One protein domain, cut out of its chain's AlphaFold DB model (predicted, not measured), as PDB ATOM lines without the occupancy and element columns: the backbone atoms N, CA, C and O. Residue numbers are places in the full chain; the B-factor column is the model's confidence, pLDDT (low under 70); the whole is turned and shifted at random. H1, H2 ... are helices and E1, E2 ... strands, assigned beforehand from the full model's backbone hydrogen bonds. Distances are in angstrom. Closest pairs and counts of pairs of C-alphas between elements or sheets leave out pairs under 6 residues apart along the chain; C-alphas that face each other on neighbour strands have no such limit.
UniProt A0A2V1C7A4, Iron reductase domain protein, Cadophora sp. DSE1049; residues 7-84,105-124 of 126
ATOM      1  N   ILE A   7      -6.680  46.847   6.358       98.44
ATOM      2  CA  ILE A   7      -6.508  45.701   5.464       98.44
ATOM      3  C   ILE A   7      -6.445  44.465   6.352       98.44
ATOM      4  O   ILE A   7      -5.564  44.354   7.203       98.44
ATOM      5  N   ALA A   8      -7.396  43.554   6.174       98.31
ATOM      6  CA  ALA A   8      -7.347  42.232   6.782       98.31
ATOM      7  C   ALA A   8      -6.888  41.236   5.718       98.31
ATOM      8  O   ALA A   8      -7.476  41.203   4.637       98.31
ATOM      9  N   ALA A   9      -5.866  40.439   6.025       98.31
ATOM     10  CA  ALA A   9      -5.319  39.422   5.134       98.31
ATOM     11  C   ALA A   9      -5.138  38.088   5.868       98.31
ATOM     12  O   ALA A   9      -4.904  38.068   7.077       98.31
ATOM     13  N   TRP A  10      -5.286  36.981   5.147       97.94
ATOM     14  CA  TRP A  10      -5.194  35.628   5.690       97.94
ATOM     15  C   TRP A  10      -4.799  34.626   4.604       97.94
ATOM     16  O   TRP A  10      -5.011  34.861   3.414       97.94
ATOM     17  N   ALA A  11      -4.261  33.477   5.007       96.06
ATOM     18  CA  ALA A  11      -4.049  32.362   4.091       96.06
ATOM     19  C   ALA A  11      -5.387  31.696   3.733       96.06
ATOM     20  O   ALA A  11      -6.163  31.340   4.621       96.06
ATOM     21  N   ASN A  12      -5.630  31.471   2.442       94.25
ATOM     22  CA  ASN A  12      -6.711  30.617   1.960       94.25
ATOM     23  C   ASN A  12      -6.135  29.560   1.004       94.25
ATOM     24  O   ASN A  12      -5.961  29.785  -0.195       94.25
ATOM     25  N   GLY A  13      -5.754  28.405   1.556       89.88
ATOM     26  CA  GLY A  13      -4.998  27.400   0.810       89.88
ATOM     27  C   GLY A  13      -3.687  27.981   0.265       89.88
ATOM     28  O   GLY A  13      -2.918  28.596   1.002       89.88
ATOM     29  N   LYS A  14      -3.440  27.812  -1.039       87.75
ATOM     30  CA  LYS A  14      -2.221  28.306  -1.706       87.75
ATOM     31  C   LYS A  14      -2.239  29.807  -2.019       87.75
ATOM     32  O   LYS A  14      -1.200  30.349  -2.387       87.75
ATOM     33  N   THR A  15      -3.388  30.469  -1.872       87.75
ATOM     34  CA  THR A  15      -3.577  31.862  -2.287       87.75
ATOM     35  C   THR A  15      -3.987  32.712  -1.088       87.75
ATOM     36  O   THR A  15      -5.096  32.566  -0.573       87.75
ATOM     37  N   PRO A  16      -3.120  33.617  -0.617       96.06
ATOM     38  CA  PRO A  16      -3.501  34.605   0.380       96.06
ATOM     39  C   PRO A  16      -4.676  35.458  -0.103       96.06
ATOM     40  O   PRO A  16      -4.727  35.877  -1.260       96.06
ATOM     41  N   MET A  17      -5.615  35.732   0.793       96.88
ATOM     42  CA  MET A  17      -6.748  36.617   0.555       96.88
ATOM     43  C   MET A  17      -6.618  37.879   1.392       96.88
ATOM     44  O   MET A  17      -6.012  37.870   2.463       96.88
ATOM     45  N   ALA A  18      -7.216  38.964   0.904       97.94
ATOM     46  CA  ALA A  18      -7.332  40.207   1.644       97.94
ATOM     47  C   ALA A  18      -8.648  40.930   1.347       97.94
ATOM     48  O   ALA A  18      -9.266  40.748   0.294       97.94
ATOM     49  N   SER A  19      -9.060  41.770   2.292       98.38
ATOM     50  CA  SER A  19     -10.239  42.631   2.194       98.38
ATOM     51  C   SER A  19     -10.002  43.938   2.945       98.38
ATOM     52  O   SER A  19      -9.302  43.967   3.963       98.38
ATOM     53  N   PHE A  20     -10.601  45.017   2.449       98.69
ATOM     54  CA  PHE A  20     -10.620  46.293   3.152       98.69
ATOM     55  C   PHE A  20     -11.715  46.278   4.206       98.69
ATOM     56  O   PHE A  20     -12.826  45.832   3.929       98.69
ATOM     57  N   ARG A  21     -11.414  46.768   5.408       98.56
ATOM     58  CA  ARG A  21     -12.353  46.809   6.530       98.56
ATOM     59  C   ARG A  21     -12.410  48.193   7.169       98.56
ATOM     60  O   ARG A  21     -11.422  48.924   7.158       98.56
ATOM     61  N   LYS A  22     -13.540  48.535   7.786       97.81
ATOM     62  CA  LYS A  22     -13.691  49.742   8.620       97.81
ATOM     63  C   LYS A  22     -14.802  49.510   9.633       97.81
ATOM     64  O   LYS A  22     -15.810  48.894   9.315       97.81
ATOM     65  N   THR A  23     -14.637  50.007  10.854       97.12
ATOM     66  CA  THR A  23     -15.677  49.919  11.889       97.12
ATOM     67  C   THR A  23     -15.731  51.195  12.728       97.12
ATOM     68  O   THR A  23     -14.669  51.736  13.052       97.12
ATOM     69  N   PRO A  24     -16.931  51.673  13.113       95.69
ATOM     70  CA  PRO A  24     -17.083  52.805  14.025       95.69
ATOM     71  C   PRO A  24     -16.960  52.415  15.504       95.69
ATOM     72  O   PRO A  24     -16.919  53.286  16.367       95.69
ATOM     73  N   ARG A  25     -16.904  51.114  15.820       94.75
ATOM     74  CA  ARG A  25     -16.841  50.603  17.196       94.75
ATOM     75  C   ARG A  25     -16.038  49.300  17.298       94.75
ATOM     76  O   ARG A  25     -15.887  48.611  16.287       94.75
ATOM     77  N   PRO A  26     -15.533  48.933  18.489       89.81
ATOM     78  CA  PRO A  26     -14.894  47.636  18.698       89.81
ATOM     79  C   PRO A  26     -15.813  46.475  18.291       89.81
ATOM     80  O   PRO A  26     -16.992  46.453  18.640       89.81
ATOM     81  N   GLY A  27     -15.273  45.522  17.535       92.69
ATOM     82  CA  GLY A  27     -16.012  44.396  16.964       92.69
ATOM     83  C   GLY A  27     -15.292  43.838  15.739       92.69
ATOM     84  O   GLY A  27     -14.227  44.338  15.376       92.69
ATOM     85  N   SER A  28     -15.868  42.812  15.107       95.69
ATOM     86  CA  SER A  28     -15.355  42.289  13.835       95.69
ATOM     87  C   SER A  28     -15.592  43.330  12.734       95.69
ATOM     88  O   SER A  28     -16.754  43.629  12.450       95.69
ATOM     89  N   PRO A  29     -14.547  43.939  12.143       97.81
ATOM     90  CA  PRO A  29     -14.751  45.006  11.174       97.81
ATOM     91  C   PRO A  29     -15.413  44.465   9.894       97.81
ATOM     92  O   PRO A  29     -14.866  43.531   9.298       97.81
ATOM     93  N   PRO A  30     -16.560  45.011   9.448       97.94
ATOM     94  CA  PRO A  30     -17.181  44.598   8.192       97.94
ATOM     95  C   PRO A  30     -16.301  44.960   6.991       97.94
ATOM     96  O   PRO A  30     -15.452  45.855   7.071       97.94
ATOM     97  N   GLU A  31     -16.498  44.243   5.884       98.31
ATOM     98  CA  GLU A  31     -15.912  44.613   4.595       98.31
ATOM     99  C   GLU A  31     -16.410  45.987   4.147       98.31
ATOM    100  O   GLU A  31     -17.577  46.332   4.331       98.31
ATOM    101  N   VAL A  32     -15.506  46.768   3.562       97.88
ATOM    102  CA  VAL A  32     -15.824  48.016   2.875       97.88
ATOM    103  C   VAL A  32     -15.242  47.999   1.472       97.88
ATOM    104  O   VAL A  32     -14.152  47.480   1.235       97.88
ATOM    105  N   THR A  33     -15.969  48.601   0.544       97.00
ATOM    106  CA  THR A  33     -15.547  48.817  -0.839       97.00
ATOM    107  C   THR A  33     -15.534  50.316  -1.131       97.00
ATOM    108  O   THR A  33     -16.076  51.117  -0.367       97.00
ATOM    109  N   GLY A  34     -14.869  50.722  -2.208       94.00
ATOM    110  CA  GLY A  34     -14.737  52.126  -2.577       94.00
ATOM    111  C   GLY A  34     -13.884  52.292  -3.827       94.00
ATOM    112  O   GLY A  34     -13.756  51.369  -4.627       94.00
ATOM    113  N   THR A  35     -13.271  53.463  -3.976       94.94
ATOM    114  CA  THR A  35     -12.343  53.762  -5.081       94.94
ATOM    115  C   THR A  35     -10.981  53.080  -4.929       94.94
ATOM    116  O   THR A  35     -10.199  53.042  -5.879       94.94
ATOM    117  N   PHE A  36     -10.682  52.548  -3.742       97.12
ATOM    118  CA  PHE A  36      -9.444  51.839  -3.449       97.12
ATOM    119  C   PHE A  36      -9.483  50.380  -3.905       97.12
ATOM    120  O   PHE A  36     -10.522  49.719  -3.893       97.12
ATOM    121  N   SER A  37      -8.319  49.851  -4.276       97.75
ATOM    122  CA  SER A  37      -8.153  48.439  -4.632       97.75
ATOM    123  C   SER A  37      -6.810  47.892  -4.159       97.75
ATOM    124  O   SER A  37      -5.830  48.622  -4.023       97.75
ATOM    125  N   LEU A  38      -6.777  46.585  -3.907       97.75
ATOM    126  CA  LEU A  38      -5.575  45.833  -3.575       97.75
ATOM    127  C   LEU A  38      -5.273  44.904  -4.746       97.75
ATOM    128  O   LEU A  38      -6.089  44.041  -5.067       97.75
ATOM    129  N   VAL A  39      -4.114  45.092  -5.374       97.94
ATOM    130  CA  VAL A  39      -3.663  44.299  -6.523       97.94
ATOM    131  C   VAL A  39      -2.407  43.525  -6.114       97.94
ATOM    132  O   VAL A  39      -1.384  44.157  -5.836       97.94
ATOM    133  N   PRO A  40      -2.461  42.186  -6.006       96.94
ATOM    134  CA  PRO A  40      -1.304  41.385  -5.622       96.94
ATOM    135  C   PRO A  40      -0.135  41.501  -6.610       96.94
ATOM    136  O   PRO A  40      -0.314  41.620  -7.817       96.94
ATOM    137  N   ILE A  41       1.080  41.405  -6.080       97.69
ATOM    138  CA  ILE A  41       2.317  41.210  -6.834       97.69
ATOM    139  C   ILE A  41       2.675  39.730  -6.707       97.69
ATOM    140  O   ILE A  41       3.024  39.262  -5.619       97.69
ATOM    141  N   ALA A  42       2.569  38.993  -7.816       95.19
ATOM    142  CA  ALA A  42       2.649  37.530  -7.827       95.19
ATOM    143  C   ALA A  42       3.950  36.994  -7.205       95.19
ATOM    144  O   ALA A  42       3.903  36.121  -6.344       95.19
ATOM    145  N   ASN A  43       5.102  37.577  -7.555       93.94
ATOM    146  CA  ASN A  43       6.409  37.106  -7.078       93.94
ATOM    147  C   ASN A  43       6.614  37.246  -5.558       93.94
ATOM    148  O   ASN A  43       7.507  36.609  -5.010       93.94
ATOM    149  N   GLY A  44       5.808  38.062  -4.873       95.31
ATOM    150  CA  GLY A  44       5.849  38.224  -3.417       95.31
ATOM    151  C   GLY A  44       4.609  37.681  -2.700       95.31
ATOM    152  O   GLY A  44       4.432  37.956  -1.510       95.31
ATOM    153  N   THR A  45       3.738  36.957  -3.412       96.56
ATOM    154  CA  THR A  45       2.451  36.477  -2.896       96.56
ATOM    155  C   THR A  45       2.347  34.961  -3.002       96.56
ATOM    156  O   THR A  45       2.233  34.417  -4.097       96.56
ATOM    157  N   TYR A  46       2.373  34.268  -1.865       95.25
ATOM    158  CA  TYR A  46       2.372  32.805  -1.809       95.25
ATOM    159  C   TYR A  46       1.956  32.284  -0.430       95.25
ATOM    160  O   TYR A  46       2.058  32.993   0.570       95.25
ATOM    161  N   THR A  47       1.579  31.007  -0.364       96.88
ATOM    162  CA  THR A  47       1.507  30.222   0.877       96.88
ATOM    163  C   THR A  47       2.396  28.991   0.737       96.88
ATOM    164  O   THR A  47       2.327  28.291  -0.274       96.88
ATOM    165  N   ASN A  48       3.213  28.701   1.747       94.06
ATOM    166  CA  ASN A  48       3.998  27.472   1.843       94.06
ATOM    167  C   ASN A  48       3.748  26.762   3.187       94.06
ATOM    168  O   ASN A  48       2.831  27.117   3.924       94.06
ATOM    169  N   THR A  49       4.534  25.729   3.496       94.25
ATOM    170  CA  THR A  49       4.351  24.883   4.691       94.25
ATOM    171  C   THR A  49       4.638  25.586   6.015       94.25
ATOM    172  O   THR A  49       4.256  25.074   7.062       94.25
ATOM    173  N   THR A  50       5.309  26.736   5.989       95.56
ATOM    174  CA  THR A  50       5.733  27.450   7.200       95.56
ATOM    175  C   THR A  50       5.051  28.806   7.335       95.56
ATOM    176  O   THR A  50       4.718  29.210   8.445       95.56
ATOM    177  N   HIS A  51       4.826  29.512   6.223       95.62
ATOM    178  CA  HIS A  51       4.327  30.883   6.218       95.62
ATOM    179  C   HIS A  51       3.564  31.195   4.928       95.62
ATOM    180  O   HIS A  51       3.630  30.478   3.928       95.62
ATOM    181  N   TRP A  52       2.885  32.334   4.938       97.00
ATOM    182  CA  TRP A  52       2.337  32.965   3.749       97.00
ATOM    183  C   TRP A  52       2.813  34.413   3.676       97.00
ATOM    184  O   TRP A  52       3.119  35.032   4.694       97.00
ATOM    185  N   SER A  53       2.885  34.938   2.460       97.44
ATOM    186  CA  SER A  53       3.247  36.319   2.170       97.44
ATOM    187  C   SER A  53       2.227  36.901   1.209       97.44
ATOM    188  O   SER A  53       1.797  36.222   0.282       97.44
ATOM    189  N   LEU A  54       1.852  38.158   1.417       97.88
ATOM    190  CA  LEU A  54       1.027  38.931   0.498       97.88
ATOM    191  C   LEU A  54       1.752  40.243   0.212       97.88
ATOM    192  O   LEU A  54       1.788  41.138   1.054       97.88
ATOM    193  N   THR A  55       2.308  40.351  -0.990       97.88
ATOM    194  CA  THR A  55       2.898  41.598  -1.489       97.88
ATOM    195  C   THR A  55       1.915  42.213  -2.468       97.88
ATOM    196  O   THR A  55       1.406  41.514  -3.338       97.88
ATOM    197  N   PHE A  56       1.603  43.499  -2.339       98.25
ATOM    198  CA  PHE A  56       0.520  44.108  -3.111       98.25
ATOM    199  C   PHE A  56       0.733  45.599  -3.352       98.25
ATOM    200  O   PHE A  56       1.371  46.293  -2.563       98.25
ATOM    201  N   LEU A  57       0.113  46.095  -4.419       98.50
ATOM    202  CA  LEU A  57      -0.118  47.512  -4.650       98.50
ATOM    203  C   LEU A  57      -1.498  47.897  -4.102       98.50
ATOM    204  O   LEU A  57      -2.515  47.335  -4.505       98.50
ATOM    205  N   CYS A  58      -1.534  48.887  -3.212       98.19
ATOM    206  CA  CYS A  58      -2.774  49.485  -2.720       98.19
ATOM    207  C   CYS A  58      -3.084  50.755  -3.523       98.19
ATOM    208  O   CYS A  58      -2.521  51.821  -3.262       98.19
ATOM    209  N   LYS A  59      -3.952  50.651  -4.529       97.94
ATOM    210  CA  LYS A  59      -4.338  51.792  -5.372       97.94
ATOM    211  C   LYS A  59      -5.386  52.632  -4.650       97.94
ATOM    212  O   LYS A  59      -6.333  52.084  -4.098       97.94
ATOM    213  N   ALA A  60      -5.214  53.954  -4.683       96.94
ATOM    214  CA  ALA A  60      -6.121  54.938  -4.078       96.94
ATOM    215  C   ALA A  60      -6.419  54.719  -2.576       96.94
ATOM    216  O   ALA A  60      -7.459  55.140  -2.082       96.94
ATOM    217  N   CYS A  61      -5.502  54.087  -1.833       97.75
ATOM    218  CA  CYS A  61      -5.687  53.792  -0.407       97.75
ATOM    219  C   CYS A  61      -5.288  54.936   0.537       97.75
ATOM    220  O   CYS A  61      -5.570  54.848   1.724       97.75
ATOM    221  N   ILE A  62      -4.620  55.985   0.046       96.94
ATOM    222  CA  ILE A  62      -4.292  57.185   0.833       96.94
ATOM    223  C   ILE A  62      -5.435  58.184   0.634       96.94
ATOM    224  O   ILE A  62      -5.504  58.864  -0.391       96.94
ATOM    225  N   LEU A  63      -6.354  58.216   1.594       95.69
ATOM    226  CA  LEU A  63      -7.601  58.974   1.576       95.69
ATOM    227  C   LEU A  63      -7.466  60.322   2.296       95.69
ATOM    228  O   LEU A  63      -6.659  60.493   3.207       95.69
ATOM    229  N   THR A  64      -8.298  61.286   1.899       95.12
ATOM    230  CA  THR A  64      -8.355  62.640   2.482       95.12
ATOM    231  C   THR A  64      -9.416  62.791   3.575       95.12
ATOM    232  O   THR A  64      -9.523  63.852   4.181       95.12
ATOM    233  N   ASP A  65     -10.176  61.734   3.869       94.56
ATOM    234  CA  ASP A  65     -11.256  61.710   4.869       94.56
ATOM    235  C   ASP A  65     -10.759  61.437   6.306       94.56
ATOM    236  O   ASP A  65     -11.548  61.179   7.216       94.56
ATOM    237  N   GLY A  66      -9.438  61.439   6.512       94.56
ATOM    238  CA  GLY A  66      -8.798  61.173   7.801       94.56
ATOM    239  C   GLY A  66      -8.799  59.700   8.225       94.56
ATOM    240  O   GLY A  66      -8.387  59.381   9.347       94.56
ATOM    241  N   THR A  67      -9.240  58.773   7.367       96.06
ATOM    242  CA  THR A  67      -9.220  57.331   7.675       96.06
ATOM    243  C   THR A  67      -7.860  56.679   7.446       96.06
ATOM    244  O   THR A  67      -7.618  55.589   7.972       96.06
ATOM    245  N   THR A  68      -6.961  57.356   6.736       97.12
ATOM    246  CA  THR A  68      -5.552  56.991   6.547       97.12
ATOM    247  C   THR A  68      -4.642  58.183   6.825       97.12
ATOM    248  O   THR A  68      -5.117  59.286   7.095       97.12
ATOM    249  N   PHE A  69      -3.333  57.956   6.752       96.88
ATOM    250  CA  PHE A  69      -2.336  59.022   6.779       96.88
ATOM    251  C   PHE A  69      -2.482  59.958   5.571       96.88
ATOM    252  O   PHE A  69      -3.025  59.564   4.534       96.88
ATOM    253  N   ALA A  70      -1.989  61.192   5.694       96.25
ATOM    254  CA  ALA A  70      -1.973  62.149   4.593       96.25
ATOM    255  C   ALA A  70      -0.796  61.875   3.644       96.25
ATOM    256  O   ALA A  70       0.297  61.513   4.072       96.25
ATOM    257  N   ARG A  71      -0.979  62.123   2.341       94.44
ATOM    258  CA  ARG A  71       0.071  61.906   1.322       94.44
ATOM    259  C   ARG A  71       1.365  62.685   1.602       94.44
ATOM    260  O   ARG A  71       2.442  62.252   1.204       94.44
ATOM    261  N   THR A  72       1.257  63.839   2.252       95.31
ATOM    262  CA  THR A  72       2.386  64.713   2.585       95.31
ATOM    263  C   THR A  72       3.068  64.352   3.903       95.31
ATOM    264  O   THR A  72       4.158  64.866   4.148       95.31
ATOM    265  N   SER A  73       2.491  63.462   4.718       97.06
ATOM    266  CA  SER A  73       3.072  63.053   5.999       97.06
ATOM    267  C   SER A  73       4.485  62.488   5.817       97.06
ATOM    268  O   SER A  73       4.733  61.655   4.938       97.06
ATOM    269  N   ALA A  74       5.415  62.956   6.651       97.75
ATOM    270  CA  ALA A  74       6.766  62.402   6.756       97.75
ATOM    271  C   ALA A  74       6.812  61.215   7.729       97.75
ATOM    272  O   ALA A  74       7.598  60.295   7.541       97.75
ATOM    273  N   THR A  75       5.933  61.205   8.729       98.06
ATOM    274  CA  THR A  75       5.765  60.118   9.693       98.06
ATOM    275  C   THR A  75       4.281  59.890   9.974       98.06
ATOM    276  O   THR A  75       3.471  60.806   9.818       98.06
ATOM    277  N   ASP A  76       3.909  58.672  10.361       97.69
ATOM    278  CA  ASP A  76       2.590  58.369  10.935       97.69
ATOM    279  C   ASP A  76       2.676  57.117  11.822       97.69
ATOM    280  O   ASP A  76       3.642  56.358  11.759       97.69
ATOM    281  N   MET A  77       1.668  56.879  12.652       97.31
ATOM    282  CA  MET A  77       1.565  55.696  13.492       97.31
ATOM    283  C   MET A  77       0.711  54.625  12.810       97.31
ATOM    284  O   MET A  77      -0.507  54.760  12.671       97.31
ATOM    285  N   LEU A  78       1.340  53.512  12.437       97.94
ATOM    286  CA  LEU A  78       0.650  52.367  11.853       97.94
ATOM    287  C   LEU A  78       0.311  51.339  12.931       97.94
ATOM    288  O   LEU A  78       1.096  51.062  13.837       97.94
ATOM    289  N   GLY A  79      -0.891  50.776  12.835       98.00
ATOM    290  CA  GLY A  79      -1.359  49.712  13.715       98.00
ATOM    291  C   GLY A  79      -1.295  48.350  13.036       98.00
ATOM    292  O   GLY A  79      -1.543  48.241  11.838       98.00
ATOM    293  N   TRP A  80      -1.045  47.303  13.819       98.56
ATOM    294  CA  TRP A  80      -1.122  45.915  13.371       98.56
ATOM    295  C   TRP A  80      -1.917  45.062  14.362       98.56
ATOM    296  O   TRP A  80      -2.030  45.378  15.551       98.56
ATOM    297  N   ALA A  81      -2.479  43.970  13.853       98.00
ATOM    298  CA  ALA A  81      -3.239  42.996  14.621       98.00
ATOM    299  C   ALA A  81      -2.976  41.589  14.079       98.00
ATOM    300  O   ALA A  81      -2.792  41.410  12.877       98.00
ATOM    301  N   TYR A  82      -2.970  40.599  14.967       97.81
ATOM    302  CA  TYR A  82      -2.658  39.213  14.640       97.81
ATOM    303  C   TYR A  82      -3.546  38.236  15.409       97.81
ATOM    304  O   TYR A  82      -3.831  38.420  16.596       97.81
ATOM    305  N   ASN A  83      -3.952  37.171  14.724       96.88
ATOM    306  CA  ASN A  83      -4.637  36.031  15.307       96.88
ATOM    307  C   ASN A  83      -4.199  34.747  14.591       96.88
ATOM    308  O   ASN A  83      -4.011  34.761  13.377       96.88
ATOM    309  N   THR A  84      -4.067  33.648  15.333       95.69
ATOM    310  CA  THR A  84      -3.863  32.306  14.766       95.69
ATOM    311  C   THR A  84      -5.176  31.668  14.318       95.69
ATOM    312  O   THR A  84      -5.159  30.770  13.480       95.69
ATOM    313  N   GLN A 105       1.194  49.097  17.807       98.19
ATOM    314  CA  GLN A 105       1.397  50.283  16.990       98.19
ATOM    315  C   GLN A 105       2.894  50.551  16.880       98.19
ATOM    316  O   GLN A 105       3.653  50.198  17.782       98.19
ATOM    317  N   TYR A 106       3.311  51.159  15.779       98.00
ATOM    318  CA  TYR A 106       4.682  51.610  15.585       98.00
ATOM    319  C   TYR A 106       4.697  52.912  14.787       98.00
ATOM    320  O   TYR A 106       3.802  53.167  13.979       98.00
ATOM    321  N   SER A 107       5.717  53.736  15.030       97.88
ATOM    322  CA  SER A 107       5.984  54.918  14.212       97.88
ATOM    323  C   SER A 107       6.606  54.477  12.890       97.88
ATOM    324  O   SER A 107       7.609  53.764  12.885       97.88
ATOM    325  N   ALA A 108       5.996  54.869  11.779       97.94
ATOM    326  CA  ALA A 108       6.496  54.631  10.437       97.94
ATOM    327  C   ALA A 108       7.158  55.904   9.902       97.94
ATOM    328  O   ALA A 108       6.531  56.965   9.866       97.94
ATOM    329  N   ASP A 109       8.404  55.783   9.444       98.25
ATOM    330  CA  ASP A 109       9.074  56.822   8.664       98.25
ATOM    331  C   ASP A 109       8.611  56.732   7.202       98.25
ATOM    332  O   ASP A 109       9.100  55.933   6.400       98.25
ATOM    333  N   LEU A 110       7.594  57.528   6.873       98.00
ATOM    334  CA  LEU A 110       6.986  57.565   5.547       98.00
ATOM    335  C   LEU A 110       7.844  58.333   4.542       98.00
ATOM    336  O   LEU A 110       7.671  58.137   3.340       98.00
ATOM    337  N   ALA A 111       8.735  59.215   4.999       97.75
ATOM    338  CA  ALA A 111       9.681  59.897   4.127       97.75
ATOM    339  C   ALA A 111      10.736  58.905   3.622       97.75
ATOM    340  O   ALA A 111      10.939  58.812   2.410       97.75
ATOM    341  N   ALA A 112      11.318  58.107   4.523       97.94
ATOM    342  CA  ALA A 112      12.281  57.060   4.182       97.94
ATOM    343  C   ALA A 112      11.661  55.904   3.378       97.94
ATOM    344  O   ALA A 112      12.351  55.258   2.593       97.94
ATOM    345  N   ALA A 113      10.357  55.649   3.533       97.00
ATOM    346  CA  ALA A 113       9.647  54.616   2.774       97.00
ATOM    347  C   ALA A 113       9.385  54.980   1.296       97.00
ATOM    348  O   ALA A 113       8.934  54.131   0.522       97.00
ATOM    349  N   ARG A 114       9.632  56.230   0.879       97.25
ATOM    350  CA  ARG A 114       9.492  56.649  -0.526       97.25
ATOM    351  C   ARG A 114      10.677  56.133  -1.332       97.25
ATOM    352  O   ARG A 114      11.820  56.235  -0.906       97.25
ATOM    353  N   SER A 115      10.405  55.626  -2.529       97.75
ATOM    354  CA  SER A 115      11.433  55.067  -3.405       97.75
ATOM    355  C   SER A 115      11.255  55.562  -4.840       97.75
ATOM    356  O   SER A 115      10.126  55.534  -5.338       97.75
ATOM    357  N   PRO A 116      12.340  55.941  -5.544       98.25
ATOM    358  CA  PRO A 116      12.281  56.226  -6.979       98.25
ATOM    359  C   PRO A 116      11.910  54.985  -7.809       98.25
ATOM    360  O   PRO A 116      11.486  55.112  -8.950       98.25
ATOM    361  N   MET A 117      12.018  53.782  -7.232       98.06
ATOM    362  CA  MET A 117      11.634  52.517  -7.870       98.06
ATOM    363  C   MET A 117      10.145  52.182  -7.711       98.06
ATOM    364  O   MET A 117       9.727  51.098  -8.122       98.06
ATOM    365  N   PHE A 118       9.343  53.067  -7.105       97.56
ATOM    366  CA  PHE A 118       7.927  52.798  -6.848       97.56
ATOM    367  C   PHE A 118       7.180  52.385  -8.120       97.56
ATOM    368  O   PHE A 118       6.526  51.347  -8.108       97.56
ATOM    369  N   ASP A 119       7.330  53.129  -9.217       98.06
ATOM    370  CA  ASP A 119       6.630  52.829 -10.472       98.06
ATOM    371  C   ASP A 119       7.060  51.475 -11.059       98.06
ATOM    372  O   ASP A 119       6.219  50.690 -11.502       98.06
ATOM    373  N   THR A 120       8.353  51.145 -10.967       98.06
ATOM    374  CA  THR A 120       8.896  49.842 -11.375       98.06
ATOM    375  C   THR A 120       8.248  48.694 -10.602       98.06
ATOM    376  O   THR A 120       7.847  47.694 -11.196       98.06
ATOM    377  N   TRP A 121       8.117  48.818  -9.278       97.69
ATOM    378  CA  TRP A 121       7.501  47.778  -8.446       97.69
ATOM    379  C   TRP A 121       5.979  47.744  -8.586       97.69
ATOM    380  O   TRP A 121       5.388  46.665  -8.606       97.69
ATOM    381  N   ALA A 122       5.338  48.902  -8.736       97.81
ATOM    382  CA  ALA A 122       3.900  49.017  -8.947       97.81
ATOM    383  C   ALA A 122       3.459  48.330 -10.250       97.81
ATOM    384  O   ALA A 122       2.405  47.696 -10.273       97.81
ATOM    385  N   ALA A 123       4.280  48.380 -11.304       97.50
ATOM    386  CA  ALA A 123       4.023  47.698 -12.575       97.50
ATOM    387  C   ALA A 123       4.010  46.156 -12.475       97.50
ATOM    388  O   ALA A 123       3.512  45.479 -13.378       97.50
ATOM    389  N   LEU A 124       4.531  45.583 -11.381       97.69
ATOM    390  CA  LEU A 124       4.478  44.140 -11.122       97.69
ATOM    391  C   LEU A 124       3.112  43.677 -10.592       97.69
ATOM    392  O   LEU A 124       2.854  42.473 -10.562       97.69
TER     393      LEU A 124
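What this domain is: This is residues 7 to 84 and 105 to 124 of the 126 residues of the protein "Iron reductase domain protein" of Cadophora sp. DSE1049 (UniProt A0A2V1C7A4). With little regular structure, three separate antiparallel two-stranded ribbons, E1-E2, E3-E4 and E5-E6, are joined largely by long loops; E3-E4 lies nearest the middle, short helix H1 farthest out. The 98 printed residues run E1 to E6, then H1, mostly strand, with 39 in named elements. The whole is only just compact, close to loose: radius of gyration of the C-alphas 14.8 A, spans 39 by 38 by 27 A.

Where its parts are: E1 is residues 7 to 12, from C-alpha 7 at (-6.508, 45.701, 5.464); E2 15 to 21, 19.4 A; E3 37 to 40; E4 56 to 59; E5 75 to 82, 23.1 A; E6 105 to 109; H1 118 to 122, ending at C-alpha 122 (3.900, 49.017, -8.947).

How they stand to each other: Hairpin E1-E2 has N 10 and O 17 at 2.9 A; hairpin E3-E4, N 57 and O 39 at 2.8 A; E5-E6, N 78 and O 106 at 2.9 A. E1 and E5 are near each other. The closest C-alphas of E2 and E3, Ala 18 and Leu 38, are 7.9 A apart; of E4 and H1, Leu 57 and Ala 122, 6.1 A. In H1 every O i to N i+4 pair is within hydrogen-bond range.

The domain as a whole: Residues 85 to 104 are not printed; C-alphas 84 and 105 are 18.9 A apart. Links E2 to E3, E3 to E4 and E4 to E5 are long. No printed residue is under 70 in pLDDT.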